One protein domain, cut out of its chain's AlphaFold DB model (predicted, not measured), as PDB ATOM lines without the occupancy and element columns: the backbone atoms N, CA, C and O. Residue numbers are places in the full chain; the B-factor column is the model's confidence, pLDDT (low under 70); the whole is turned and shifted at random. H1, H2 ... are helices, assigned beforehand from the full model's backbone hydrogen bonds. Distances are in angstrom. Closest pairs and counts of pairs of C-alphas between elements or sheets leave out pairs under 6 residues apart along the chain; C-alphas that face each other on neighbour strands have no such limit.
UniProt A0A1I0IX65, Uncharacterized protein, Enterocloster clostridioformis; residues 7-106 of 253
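AT A GLANCE: This is residues 7 to 106 of the 253 residues of an uncharacterized protein of Enterocloster clostridioformis (UniProt A0A1I0IX65). The longest helix, H6, with H3, H4 and H5 makes a ring that stays open between H5 and H6, round core helix H1, with H2 across one end of H1. The printed part has 100 residues with six named helices, H1 to H6 in chain order, and no named strand: all helix. It is compact, with radius of gyration of the C-alphas 12.5 A and spans 34 by 27 by 22 A.

IN THESE COORDINATES: H6, residues 91 to 106, measures 23.2 A and ends at C-alpha 106 (-31.261, 47.160, -60.139). H1, residues 7 to 18, begins at C-alpha 7 (-38.272, 57.076, -47.805). H2 is residues 20 to 26, H3 32 to 42, H4 47 to 58, H5 77 to 86.

HOW THE PARTS SIT: H6 touches H1 with residues 94 to 101 alone, the closest C-alphas being Ile 12 and Val 98, 6.1 A. H1 touches H4 at a steep tilt of 59 degrees, closest C-alphas Ala 13 and Arg 54, 4.5 A. Every O i to N i+4 pair is within hydrogen-bond range except in H4, 7 of 8, and H6, 10 of 12.

THE WHOLE: The printed part has no cut. The H4 to H5 link is long. Residues 105 to 106 have pLDDT under 70.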
ATOM      1  N   ARG A   7     -36.868  57.469 -47.943       86.38
ATOM      2  CA  ARG A   7     -38.272  57.076 -47.805       86.38
ATOM      3  C   ARG A   7     -38.567  55.715 -48.418       86.38
ATOM      4  O   ARG A   7     -39.270  54.938 -47.784       86.38
ATOM      5  N   THR A   8     -37.947  55.360 -49.544       88.06
ATOM      6  CA  THR A   8     -38.064  54.006 -50.116       88.06
ATOM      7  C   THR A   8     -37.628  52.941 -49.110       88.06
ATOM      8  O   THR A   8     -38.361  51.992 -48.843       88.06
ATOM      9  N   LEU A   9     -36.480  53.146 -48.456       88.62
ATOM     10  CA  LEU A   9     -36.008  52.256 -47.390       88.62
ATOM     11  C   LEU A   9     -36.927  52.241 -46.166       88.62
ATOM     12  O   LEU A   9     -36.955  51.251 -45.447       88.62
ATOM     13  N   SER A  10     -37.684  53.312 -45.932       91.50
ATOM     14  CA  SER A  10     -38.655  53.381 -44.839       91.50
ATOM     15  C   SER A  10     -39.903  52.551 -45.134       91.50
ATOM     16  O   SER A  10     -40.371  51.844 -44.251       91.50
ATOM     17  N   ILE A  11     -40.380  52.551 -46.384       92.69
ATOM     18  CA  ILE A  11     -41.464  51.661 -46.833       92.69
ATOM     19  C   ILE A  11     -41.035  50.196 -46.679       92.69
ATOM     20  O   ILE A  11     -41.763  49.389 -46.104       92.69
ATOM     21  N   ILE A  12     -39.820  49.863 -47.129       93.31
ATOM     22  CA  ILE A  12     -39.263  48.508 -47.003       93.31
ATOM     23  C   ILE A  12     -39.095  48.122 -45.526       93.31
ATOM     24  O   ILE A  12     -39.427  47.007 -45.132       93.31
ATOM     25  N   ALA A  13     -38.606  49.042 -44.691       93.38
ATOM     26  CA  ALA A  13     -38.452  48.820 -43.257       93.38
ATOM     27  C   ALA A  13     -39.795  48.567 -42.559       93.38
ATOM     28  O   ALA A  13     -39.877  47.647 -41.752       93.38
ATOM     29  N   TYR A  14     -40.835  49.338 -42.891       95.75
ATOM     30  CA  TYR A  14     -42.190  49.116 -42.389       95.75
ATOM     31  C   TYR A  14     -42.703  47.724 -42.776       95.75
ATOM     32  O   TYR A  14     -43.147  46.977 -41.914       95.75
ATOM     33  N   TYR A  15     -42.567  47.334 -44.048       96.31
ATOM     34  CA  TYR A  15     -43.000  46.019 -44.528       96.31
ATOM     35  C   TYR A  15     -42.295  44.861 -43.796       96.31
ATOM     36  O   TYR A  15     -42.938  43.915 -43.348       96.31
ATOM     37  N   LEU A  16     -40.976  44.971 -43.592       94.81
ATOM     38  CA  LEU A  16     -40.197  43.995 -42.820       94.81
ATOM     39  C   LEU A  16     -40.526  43.993 -41.318       94.81
ATOM     40  O   LEU A  16     -40.267  42.995 -40.650       94.81
ATOM     41  N   SER A  17     -41.006  45.110 -40.771       94.31
ATOM     42  CA  SER A  17     -41.446  45.215 -39.375       94.31
ATOM     43  C   SER A  17     -42.803  44.539 -39.182       94.31
ATOM     44  O   SER A  17     -42.957  43.699 -38.301       94.31
ATOM     45  N   GLU A  18     -43.758  44.860 -40.053       94.25
ATOM     46  CA  GLU A  18     -45.157  44.463 -39.909       94.25
ATOM     47  C   GLU A  18     -45.389  42.971 -40.194       94.25
ATOM     48  O   GLU A  18     -46.244  42.354 -39.562       94.25
ATOM     49  N   TYR A  19     -44.609  42.375 -41.105       94.06
ATOM     50  CA  TYR A  19     -44.807  40.987 -41.554       94.06
ATOM     51  C   TYR A  19     -43.613  40.050 -41.283       94.06
ATOM     52  O   TYR A  19     -43.637  38.892 -41.691       94.06
ATOM     53  N   ASP A  20     -42.559  40.524 -40.611       91.88
ATOM     54  CA  ASP A  20     -41.353  39.764 -40.224       91.88
ATOM     55  C   ASP A  20     -40.869  38.730 -41.271       91.88
ATOM     56  O   ASP A  20     -40.365  39.102 -42.334       91.88
ATOM     57  N   MET A  21     -40.972  37.426 -40.976       93.56
ATOM     58  CA  MET A  21     -40.485  36.355 -41.851       93.56
ATOM     59  C   MET A  21     -41.347  36.149 -43.098       93.56
ATOM     60  O   MET A  21     -40.792  35.757 -44.124       93.56
ATOM     61  N   ASP A  22     -42.644  36.455 -43.046       93.25
ATOM     62  CA  ASP A  22     -43.523  36.353 -44.215       93.25
ATOM     63  C   ASP A  22     -43.062  37.340 -45.293       93.25
ATOM     64  O   ASP A  22     -42.901  36.966 -46.454       93.25
ATOM     65  N   ALA A  23     -42.704  38.569 -44.899       94.06
ATOM     66  CA  ALA A  23     -42.094  39.540 -45.806       94.06
ATOM     67  C   ALA A  23     -40.762  39.052 -46.393       94.06
ATOM     68  O   ALA A  23     -40.509  39.225 -47.583       94.06
ATOM     69  N   VAL A  24     -39.900  38.445 -45.575       93.94
ATOM     70  CA  VAL A  24     -38.593  37.925 -46.018       93.94
ATOM     71  C   VAL A  24     -38.764  36.833 -47.073       93.94
ATOM     72  O   VAL A  24     -38.098  36.881 -48.108       93.94
ATOM     73  N   ILE A  25     -39.666  35.884 -46.823       93.12
ATOM     74  CA  ILE A  25     -39.934  34.750 -47.711       93.12
ATOM     75  C   ILE A  25     -40.596  35.228 -49.006       93.12
ATOM     76  O   ILE A  25     -40.153  34.832 -50.084       93.12
ATOM     77  N   SER A  26     -41.592  36.118 -48.926       92.38
ATOM     78  CA  SER A  26     -42.270  36.669 -50.110       92.38
ATOM     79  C   SER A  26     -41.331  37.445 -51.035       92.38
ATOM     80  O   SER A  26     -41.541  37.456 -52.242       92.38
ATOM     81  N   LEU A  27     -40.268  38.053 -50.498       91.38
ATOM     82  CA  LEU A  27     -39.230  38.718 -51.294       91.38
ATOM     83  C   LEU A  27     -38.152  37.757 -51.834       91.38
ATOM     84  O   LEU A  27     -37.195  38.202 -52.468       91.38
ATOM     85  N   GLY A  28     -38.282  36.450 -51.588       91.06
ATOM     86  CA  GLY A  28     -37.366  35.420 -52.083       91.06
ATOM     87  C   GLY A  28     -36.091  35.238 -51.255       91.06
ATOM     88  O   GLY A  28     -35.155  34.580 -51.713       91.06
ATOM     89  N   TYR A  29     -36.022  35.794 -50.043       94.25
ATOM     90  CA  TYR A  29     -34.871  35.626 -49.155       94.25
ATOM     91  C   TYR A  29     -35.057  34.432 -48.215       94.25
ATOM     92  O   TYR A  29     -36.154  34.141 -47.749       94.25
ATOM     93  N   GLN A  30     -33.959  33.761 -47.863       90.38
ATOM     94  CA  GLN A  30     -34.008  32.602 -46.965       90.38
ATOM     95  C   GLN A  30     -34.136  33.004 -45.494       90.38
ATOM     96  O   GLN A  30     -34.704  32.277 -44.682       90.38
ATOM     97  N   ASN A  31     -33.549  34.141 -45.116       94.06
ATOM     98  CA  ASN A  31     -33.543  34.614 -43.738       94.06
ATOM     99  C   ASN A  31     -33.370  36.137 -43.653       94.06
ATOM    100  O   ASN A  31     -32.887  36.792 -44.578       94.06
ATOM    101  N   ARG A  32     -33.719  36.706 -42.490       91.56
ATOM    102  CA  ARG A  32     -33.625  38.152 -42.215       91.56
ATOM    103  C   ARG A  32     -32.229  38.734 -42.436       91.56
ATOM    104  O   ARG A  32     -32.115  39.884 -42.850       91.56
ATOM    105  N   ALA A  33     -31.172  37.987 -42.111       91.50
ATOM    106  CA  ALA A  33     -29.805  38.483 -42.251       91.50
ATOM    107  C   ALA A  33     -29.431  38.652 -43.728       91.50
ATOM    108  O   ALA A  33     -28.859  39.679 -44.097       91.50
ATOM    109  N   GLN A  34     -29.821  37.686 -44.563       94.44
ATOM    110  CA  GLN A  34     -29.691  37.767 -46.011       94.44
ATOM    111  C   GLN A  34     -30.484  38.953 -46.570       94.44
ATOM    112  O   GLN A  34     -29.890  39.801 -47.231       94.44
ATOM    113  N   ALA A  35     -31.776  39.056 -46.231       93.44
ATOM    114  CA  ALA A  35     -32.642  40.136 -46.703       93.44
ATOM    115  C   ALA A  35     -32.057  41.519 -46.380       93.44
ATOM    116  O   ALA A  35     -31.892  42.352 -47.263       93.44
ATOM    117  N   ILE A  36     -31.662  41.756 -45.121       91.81
ATOM    118  CA  ILE A  36     -31.098  43.049 -44.711       91.81
ATOM    119  C   ILE A  36     -29.819  43.367 -45.484       91.81
ATOM    120  O   ILE A  36     -29.652  44.507 -45.908       91.81
ATOM    121  N   ARG A  37     -28.921  42.391 -45.651       93.31
ATOM    122  CA  ARG A  37     -27.648  42.585 -46.351       93.31
ATOM    123  C   ARG A  37     -27.873  42.948 -47.818       93.31
ATOM    124  O   ARG A  37     -27.410  43.994 -48.252       93.31
ATOM    125  N   GLU A  38     -28.631  42.133 -48.544       91.75
ATOM    126  CA  GLU A  38     -28.827  42.312 -49.987       91.75
ATOM    127  C   GLU A  38     -29.655  43.564 -50.311       91.75
ATOM    128  O   GLU A  38     -29.326  44.299 -51.239       91.75
ATOM    129  N   ILE A  39     -30.685  43.874 -49.514       90.56
ATOM    130  CA  ILE A  39     -31.441  45.125 -49.664       90.56
ATOM    131  C   ILE A  39     -30.521  46.325 -49.400       90.56
ATOM    132  O   ILE A  39     -30.491  47.270 -50.184       90.56
ATOM    133  N   SER A  40     -29.746  46.305 -48.314       87.56
ATOM    134  CA  SER A  40     -28.867  47.431 -47.967       87.56
ATOM    135  C   SER A  40     -27.787  47.667 -49.031       87.56
ATOM    136  O   SER A  40     -27.527  48.820 -49.384       87.56
ATOM    137  N   GLU A  41     -27.229  46.592 -49.600       87.75
ATOM    138  CA  GLU A  41     -26.304  46.643 -50.738       87.75
ATOM    139  C   GLU A  41     -26.948  47.308 -51.966       87.75
ATOM    140  O   GLU A  41     -26.373  48.254 -52.508       87.75
ATOM    141  N   LYS A  42     -28.177  46.920 -52.354       85.31
ATOM    142  CA  LYS A  42     -28.904  47.543 -53.483       85.31
ATOM    143  C   LYS A  42     -29.067  49.059 -53.319       85.31
ATOM    144  O   LYS A  42     -28.845  49.835 -54.252       85.31
ATOM    145  N   PHE A  43     -29.394  49.507 -52.108       82.69
ATOM    146  CA  PHE A  43     -29.574  50.928 -51.807       82.69
ATOM    147  C   PHE A  43     -28.273  51.663 -51.447       82.69
ATOM    148  O   PHE A  43     -28.326  52.850 -51.126       82.69
ATOM    149  N   ASN A  44     -27.110  51.004 -51.519       83.69
ATOM    150  CA  ASN A  44     -25.812  51.563 -51.132       83.69
ATOM    151  C   ASN A  44     -25.841  52.216 -49.730       83.69
ATOM    152  O   ASN A  44     -25.411  53.356 -49.531       83.69
ATOM    153  N   ARG A  45     -26.422  51.509 -48.755       83.06
ATOM    154  CA  ARG A  45     -26.521  51.928 -47.348       83.06
ATOM    155  C   ARG A  45     -25.958  50.836 -46.434       83.06
ATOM    156  O   ARG A  45     -25.971  49.666 -46.799       83.06
ATOM    157  N   PRO A  46     -25.481  51.176 -45.225       83.62
ATOM    158  CA  PRO A  46     -25.027  50.165 -44.277       83.62
ATOM    159  C   PRO A  46     -26.210  49.366 -43.716       83.62
ATOM    160  O   PRO A  46     -27.258  49.937 -43.419       83.62
ATOM    161  N   ASN A  47     -26.006  48.075 -43.439       86.12
ATOM    162  CA  ASN A  47     -27.022  47.181 -42.853       86.12
ATOM    163  C   ASN A  47     -27.683  47.746 -41.586       86.12
ATOM    164  O   ASN A  47     -28.861  47.502 -41.324       86.12
ATOM    165  N   ASN A  48     -26.919  48.493 -40.784       86.12
ATOM    166  CA  ASN A  48     -27.430  49.124 -39.569       86.12
ATOM    167  C   ASN A  48     -28.514  50.160 -39.874       86.12
ATOM    168  O   ASN A  48     -29.453  50.266 -39.101       86.12
ATOM    169  N   TYR A  49     -28.442  50.864 -41.003       86.38
ATOM    170  CA  TYR A  49     -29.461  51.837 -41.379       86.38
ATOM    171  C   TYR A  49     -30.845  51.186 -41.485       86.38
ATOM    172  O   TYR A  49     -31.778  51.605 -40.808       86.38
ATOM    173  N   LEU A  50     -30.964  50.111 -42.272       86.00
ATOM    174  CA  LEU A  50     -32.235  49.408 -42.468       86.00
ATOM    175  C   LEU A  50     -32.733  48.742 -41.175       86.00
ATOM    176  O   LEU A  50     -33.930  48.756 -40.901       86.00
ATOM    177  N   LYS A  51     -31.820  48.210 -40.349       88.12
ATOM    178  CA  LYS A  51     -32.164  47.669 -39.021       88.12
ATOM    179  C   LYS A  51     -32.786  48.732 -38.116       88.12
ATOM    180  O   LYS A  51     -33.827  48.470 -37.529       88.12
ATOM    181  N   LEU A  52     -32.165  49.911 -38.032       87.75
ATOM    182  CA  LEU A  52     -32.638  51.003 -37.182       87.75
ATOM    183  C   LEU A  52     -33.968  51.565 -37.695       87.75
ATOM    184  O   LEU A  52     -34.877  51.747 -36.897       87.75
ATOM    185  N   ARG A  53     -34.122  51.744 -39.018       88.75
ATOM    186  CA  ARG A  53     -35.415  52.134 -39.610       88.75
ATOM    187  C   ARG A  53     -36.510  51.117 -39.298       88.75
ATOM    188  O   ARG A  53     -37.629  51.511 -39.008       88.75
ATOM    189  N   ARG A  54     -36.213  49.811 -39.327       92.00
ATOM    190  CA  ARG A  54     -37.198  48.785 -38.943       92.00
ATOM    191  C   ARG A  54     -37.571  48.894 -37.464       92.00
ATOM    192  O   ARG A  54     -38.751  48.843 -37.144       92.00
ATOM    193  N   ASP A  55     -36.588  49.079 -36.585       89.94
ATOM    194  CA  ASP A  55     -36.823  49.186 -35.140       89.94
ATOM    195  C   ASP A  55     -37.687  50.416 -34.765       89.94
ATOM    196  O   ASP A  55     -38.373  50.383 -33.741       89.94
ATOM    197  N   GLU A  56     -37.690  51.480 -35.583       90.25
ATOM    198  CA  GLU A  56     -38.614  52.619 -35.445       90.25
ATOM    199  C   GLU A  56     -40.075  52.220 -35.695       90.25
ATOM    200  O   GLU A  56     -40.961  52.644 -34.953       90.25
ATOM    201  N   PHE A  57     -40.334  51.387 -36.709       92.88
ATOM    202  CA  PHE A  57     -41.680  50.891 -37.020       92.88
ATOM    203  C   PHE A  57     -42.131  49.778 -36.064       92.88
ATOM    204  O   PHE A  57     -43.307  49.736 -35.705       92.88
ATOM    205  N   ASP A  58     -41.199  48.950 -35.574       91.56
ATOM    206  CA  ASP A  58     -41.465  47.929 -34.545       91.56
ATOM    207  C   ASP A  58     -42.019  48.560 -33.252       91.56
ATOM    208  O   ASP A  58     -42.766  47.929 -32.514       91.56
ATOM    209  N   ALA A  59     -41.648  49.812 -32.968       90.50
ATOM    210  CA  ALA A  59     -42.052  50.540 -31.767       90.50
ATOM    211  C   ALA A  59     -43.403  51.266 -31.887       90.50
ATOM    212  O   ALA A  59     -43.829  51.917 -30.930       90.50
ATOM    213  N   LEU A  60     -44.068  51.218 -33.048       91.19
ATOM    214  CA  LEU A  60     -45.332  51.926 -33.233       91.19
ATOM    215  C   LEU A  60     -46.450  51.308 -32.378       91.19
ATOM    216  O   LEU A  60     -46.549  50.088 -32.277       91.19
ATOM    217  N   PRO A  61     -47.365  52.128 -31.826       86.19
ATOM    218  CA  PRO A  61     -48.410  51.650 -30.915       86.19
ATOM    219  C   PRO A  61     -49.431  50.714 -31.580       86.19
ATOM    220  O   PRO A  61     -50.176  50.027 -30.889       86.19
ATOM    221  N   PHE A  62     -49.488  50.711 -32.912       88.06
ATOM    222  CA  PHE A  62     -50.339  49.841 -33.725       88.06
ATOM    223  C   PHE A  62     -49.537  48.786 -34.506       88.06
ATOM    224  O   PHE A  62     -50.115  48.109 -35.352       88.06
ATOM    225  N   SER A  63     -48.226  48.666 -34.254       87.19
ATOM    226  CA  SER A  63     -47.383  47.661 -34.907       87.19
ATOM    227  C   SER A  63     -47.838  46.253 -34.532       87.19
ATOM    228  O   SER A  63     -48.162  45.985 -33.371       87.19
ATOM    229  N   ARG A  64     -47.825  45.337 -35.503       85.69
ATOM    230  CA  ARG A  64     -48.032  43.899 -35.248       85.69
ATOM    231  C   ARG A  64     -46.740  43.163 -34.904       85.69
ATOM    232  O   ARG A  64     -46.772  41.963 -34.623       85.69
ATOM    233  N   SER A  65     -45.609  43.863 -34.918       86.12
ATOM    234  CA  SER A  65     -44.309  43.284 -34.612       86.12
ATOM    235  C   SER A  65     -44.259  42.780 -33.169       86.12
ATOM    236  O   SER A  65     -44.590  43.482 -32.217       86.12
ATOM    237  N   HIS A  66     -43.771  41.555 -32.985       84.12
ATOM    238  CA  HIS A  66     -43.463  41.006 -31.659       84.12
ATOM    239  C   HIS A  66     -42.148  41.571 -31.087       84.12
ATOM    240  O   HIS A  66     -41.753  41.248 -29.962       84.12
ATOM    241  N   ARG A  67     -41.412  42.359 -31.880       84.19
ATOM    242  CA  ARG A  67     -40.116  42.924 -31.506       84.19
ATOM    243  C   ARG A  67     -40.322  44.196 -30.698       84.19
ATOM    244  O   ARG A  67     -41.193  45.004 -30.969       84.19
ATOM    245  N   ASN A  68     -39.437  44.411 -29.732       80.38
ATOM    246  CA  ASN A  68     -39.506  45.576 -28.849       80.38
ATOM    247  C   ASN A  68     -38.944  46.871 -29.463       80.38
ATOM    248  O   ASN A  68     -39.091  47.914 -28.835       80.38
ATOM    249  N   GLY A  69     -38.277  46.810 -30.624       84.69
ATOM    250  CA  GLY A  69     -37.763  47.971 -31.363       84.69
ATOM    251  C   GLY A  69     -37.195  49.102 -30.493       84.69
ATOM    252  O   GLY A  69     -36.519  48.879 -29.484       84.69
ATOM    253  N   TRP A  70     -37.514  50.337 -30.868       87.00
ATOM    254  CA  TRP A  70     -37.275  51.542 -30.068       87.00
ATOM    255  C   TRP A  70     -38.440  51.901 -29.130       87.00
ATOM    256  O   TRP A  70     -38.719  53.078 -28.933       87.00
ATOM    257  N   LYS A  71     -39.099  50.923 -28.488       82.69
ATOM    258  CA  LYS A  71     -40.277  51.158 -27.618       82.69
ATOM    259  C   LYS A  71     -40.096  52.177 -26.484       82.69
ATOM    260  O   LYS A  71     -41.073  52.648 -25.923       82.69
ATOM    261  N   ASN A  72     -38.850  52.477 -26.115       86.06
ATOM    262  CA  ASN A  72     -38.511  53.443 -25.064       86.06
ATOM    263  C   ASN A  72     -38.331  54.878 -25.603       86.06
ATOM    264  O   ASN A  72     -37.843  55.742 -24.878       86.06
ATOM    265  N   ARG A  73     -38.631  55.123 -26.882       83.38
ATOM    266  CA  ARG A  73     -38.554  56.433 -27.533       83.38
ATOM    267  C   ARG A  73     -39.908  56.754 -28.145       83.38
ATOM    268  O   ARG A  73     -40.521  55.880 -28.751       83.38
ATOM    269  N   ASP A  74     -40.328  58.008 -28.039       81.94
ATOM    270  CA  ASP A  74     -41.510  58.460 -28.763       81.94
ATOM    271  C   ASP A  74     -41.255  58.380 -30.278       81.94
ATOM    272  O   ASP A  74     -40.213  58.862 -30.747       81.94
ATOM    273  N   PRO A  75     -42.169  57.774 -31.061       86.25
ATOM    274  CA  PRO A  75     -42.026  57.714 -32.506       86.25
ATOM    275  C   PRO A  75     -41.964  59.114 -33.114       86.25
ATOM    276  O   PRO A  75     -42.771  59.989 -32.791       86.25
ATOM    277  N   ALA A  76     -41.037  59.312 -34.050       87.12
ATOM    278  CA  ALA A  76     -40.983  60.544 -34.819       87.12
ATOM    279  C   ALA A  76     -42.296  60.748 -35.598       87.12
ATOM    280  O   ALA A  76     -42.943  59.793 -36.042       87.12
ATOM    281  N   LYS A  77     -42.711  62.011 -35.754       87.44
ATOM    282  CA  LYS A  77     -44.005  62.357 -36.364       87.44
ATOM    283  C   LYS A  77     -44.145  61.791 -37.783       87.44
ATOM    284  O   LYS A  77     -45.201  61.267 -38.126       87.44
ATOM    285  N   ASP A  78     -43.082  61.862 -38.575       84.44
ATOM    286  CA  ASP A  78     -43.020  61.343 -39.943       84.44
ATOM    287  C   ASP A  78     -43.146  59.812 -39.995       84.44
ATOM    288  O   ASP A  78     -43.879  59.285 -40.831       84.44
ATOM    289  N   VAL A  79     -42.490  59.094 -39.078       87.50
ATOM    290  CA  VAL A  79     -42.590  57.632 -38.937       87.50
ATOM    291  C   VAL A  79     -44.019  57.232 -38.565       87.50
ATOM    292  O   VAL A  79     -44.576  56.307 -39.156       87.50
ATOM    293  N   LEU A  80     -44.642  57.956 -37.630       90.44
ATOM    294  CA  LEU A  80     -46.023  57.716 -37.214       90.44
ATOM    295  C   LEU A  80     -47.017  57.955 -38.360       90.44
ATOM    296  O   LEU A  80     -47.920  57.144 -38.571       90.44
ATOM    297  N   GLU A  81     -46.869  59.057 -39.096       90.00
ATOM    298  CA  GLU A  81     -47.702  59.382 -40.259       90.00
ATOM    299  C   GLU A  81     -47.535  58.344 -41.376       90.00
ATOM    300  O   GLU A  81     -48.533  57.848 -41.905       90.00
ATOM    301  N   MET A  82     -46.294  57.953 -41.681       90.44
ATOM    302  CA  MET A  82     -45.996  56.924 -42.674       90.44
ATOM    303  C   MET A  82     -46.572  55.564 -42.269       90.44
ATOM    304  O   MET A  82     -47.239  54.930 -43.082       90.44
ATOM    305  N   GLY A  83     -46.400  55.135 -41.015       91.25
ATOM    306  CA  GLY A  83     -46.972  53.880 -40.518       91.25
ATOM    307  C   GLY A  83     -48.502  53.866 -40.593       91.25
ATOM    308  O   GLY A  83     -49.089  52.912 -41.099       91.25
ATOM    309  N   LYS A  84     -49.164  54.964 -40.193       93.25
ATOM    310  CA  LYS A  84     -50.628  55.117 -40.312       93.25
ATOM    311  C   LYS A  84     -51.118  55.083 -41.759       93.25
ATOM    312  O   LYS A  84     -52.264  54.704 -42.008       93.25
ATOM    313  N   TRP A  85     -50.292  55.521 -42.704       91.88
ATOM    314  CA  TRP A  85     -50.605  55.434 -44.123       91.88
ATOM    315  C   TRP A  85     -50.443  54.005 -44.646       91.88
ATOM    316  O   TRP A  85     -51.370  53.468 -45.254       91.88
ATOM    317  N   LEU A  86     -49.299  53.377 -44.361       93.06
ATOM    318  CA  LEU A  86     -48.942  52.052 -44.869       93.06
ATOM    319  C   LEU A  86     -49.797  50.925 -44.269       93.06
ATOM    320  O   LEU A  86     -50.125  49.992 -44.991       93.06
ATOM    321  N   GLN A  87     -50.285  51.044 -43.026       93.31
ATOM    322  CA  GLN A  87     -51.203  50.054 -42.421       93.31
ATOM    323  C   GLN A  87     -52.534  49.889 -43.171       93.31
ATOM    324  O   GLN A  87     -53.318  48.989 -42.876       93.31
ATOM    325  N   ARG A  88     -52.849  50.807 -44.094       91.19
ATOM    326  CA  ARG A  88     -54.086  50.777 -44.879       91.19
ATOM    327  C   ARG A  88     -53.984  49.870 -46.104       91.19
ATOM    328  O   ARG A  88     -54.997  49.732 -46.790       91.19
ATOM    329  N   PHE A  89     -52.792  49.377 -46.421       90.69
ATOM    330  CA  PHE A  89     -52.522  48.490 -47.549       90.69
ATOM    331  C   PHE A  89     -52.589  47.030 -47.090       90.69
ATOM    332  O   PHE A  89     -52.273  46.726 -45.937       90.69
ATOM    333  N   SER A  90     -53.018  46.133 -47.977       92.50
ATOM    334  CA  SER A  90     -52.961  44.693 -47.716       92.50
ATOM    335  C   SER A  90     -51.521  44.172 -47.789       92.50
ATOM    336  O   SER A  90     -50.608  44.857 -48.259       92.50
ATOM    337  N   PHE A  91     -51.319  42.937 -47.323       92.69
ATOM    338  CA  PHE A  91     -50.025  42.266 -47.431       92.69
ATOM    339  C   PHE A  91     -49.585  42.135 -48.892       92.69
ATOM    340  O   PHE A  91     -48.442  42.440 -49.220       92.69
ATOM    341  N   GLU A  92     -50.504  41.746 -49.775       90.56
ATOM    342  CA  GLU A  92     -50.267  41.589 -51.209       90.56
ATOM    343  C   GLU A  92     -49.912  42.933 -51.858       90.56
ATOM    344  O   GLU A  92     -48.899  43.032 -52.546       90.56
ATOM    345  N   GLU A  93     -50.670  43.999 -51.561       88.56
ATOM    346  CA  GLU A  93     -50.397  45.342 -52.091       88.56
ATOM    347  C   GLU A  93     -49.014  45.863 -51.665       88.56
ATOM    348  O   GLU A  93     -48.297  46.469 -52.465       88.56
ATOM    349  N   LEU A  94     -48.617  45.627 -50.406       92.31
ATOM    350  CA  LEU A  94     -47.288  46.007 -49.922       92.31
ATOM    351  C   LEU A  94     -46.183  45.119 -50.498       92.31
ATOM    352  O   LEU A  94     -45.097  45.630 -50.771       92.31
ATOM    353  N   THR A  95     -46.450  43.830 -50.713       91.69
ATOM    354  CA  THR A  95     -45.502  42.902 -51.344       91.69
ATOM    355  C   THR A  95     -45.180  43.356 -52.763       91.69
ATOM    356  O   THR A  95     -44.003  43.496 -53.107       91.69
ATOM    357  N   ASP A  96     -46.204  43.656 -53.562       89.06
ATOM    358  CA  ASP A  96     -46.046  44.126 -54.938       89.06
ATOM    359  C   ASP A  96     -45.297  45.461 -54.980       89.06
ATOM    360  O   ASP A  96     -44.329  45.614 -55.732       89.06
ATOM    361  N   LEU A  97     -45.685  46.410 -54.117       89.31
ATOM    362  CA  LEU A  97     -45.008  47.698 -54.001       89.31
ATOM    363  C   LEU A  97     -43.523  47.516 -53.664       89.31
ATOM    364  O   LEU A  97     -42.668  48.058 -54.359       89.31
ATOM    365  N   VAL A  98     -43.192  46.756 -52.617       91.50
ATOM    366  CA  VAL A  98     -41.803  46.571 -52.169       91.50
ATOM    367  C   VAL A  98     -40.966  45.818 -53.200       91.50
ATOM    368  O   VAL A  98     -39.820  46.200 -53.442       91.50
ATOM    369  N   THR A  99     -41.530  44.800 -53.849       89.19
ATOM    370  CA  THR A  99     -40.862  44.064 -54.933       89.19
ATOM    371  C   THR A  99     -40.500  45.007 -56.077       89.19
ATOM    372  O   THR A  99     -39.358  45.037 -56.541       89.19
ATOM    373  N   ASP A 100     -41.435  45.870 -56.472       86.19
ATOM    374  CA  ASP A 100     -41.207  46.863 -57.512       86.19
ATOM    375  C   ASP A 100     -40.141  47.896 -57.138       86.19
ATOM    376  O   ASP A 100     -39.289  48.214 -57.973       86.19
ATOM    377  N   LEU A 101     -40.131  48.365 -55.886       86.94
ATOM    378  CA  LEU A 101     -39.088  49.256 -55.367       86.94
ATOM    379  C   LEU A 101     -37.697  48.589 -55.402       86.94
ATOM    380  O   LEU A 101     -36.713  49.242 -55.750       86.94
ATOM    381  N   LEU A 102     -37.605  47.295 -55.080       85.69
ATOM    382  CA  LEU A 102     -36.345  46.537 -55.044       85.69
ATOM    383  C   LEU A 102     -35.788  46.184 -56.424       85.69
ATOM    384  O   LEU A 102     -34.568  46.088 -56.596       85.69
ATOM    385  N   GLU A 103     -36.663  45.940 -57.393       82.94
ATOM    386  CA  GLU A 103     -36.267  45.691 -58.777       82.94
ATOM    387  C   GLU A 103     -35.889  46.981 -59.502       82.94
ATOM    388  O   GLU A 103     -34.995  46.971 -60.347       82.94
ATOM    389  N   ASN A 104     -36.520  48.105 -59.150       72.38
ATOM    390  CA  ASN A 104     -36.208  49.393 -59.750       72.38
ATOM    391  C   ASN A 104     -34.766  49.853 -59.479       72.38
ATOM    392  O   ASN A 104     -34.111  50.376 -60.378       72.38
ATOM    393  N   GLU A 105     -34.235  49.591 -58.283       64.25
ATOM    394  CA  GLU A 105     -32.841  49.915 -57.943       64.25
ATOM    395  C   GLU A 105     -31.805  49.130 -58.764       64.25
ATOM    396  O   GLU A 105     -30.655  49.551 -58.859       64.25
ATOM    397  N   ALA A 106     -32.183  48.006 -59.382       53.44
ATOM    398  CA  ALA A 106     -31.261  47.160 -60.139       53.44
ATOM    399  C   ALA A 106     -30.984  47.661 -61.574       53.44
ATOM    400  O   ALA A 106     -30.138  47.087 -62.255       53.44
TER     401      ALA A 106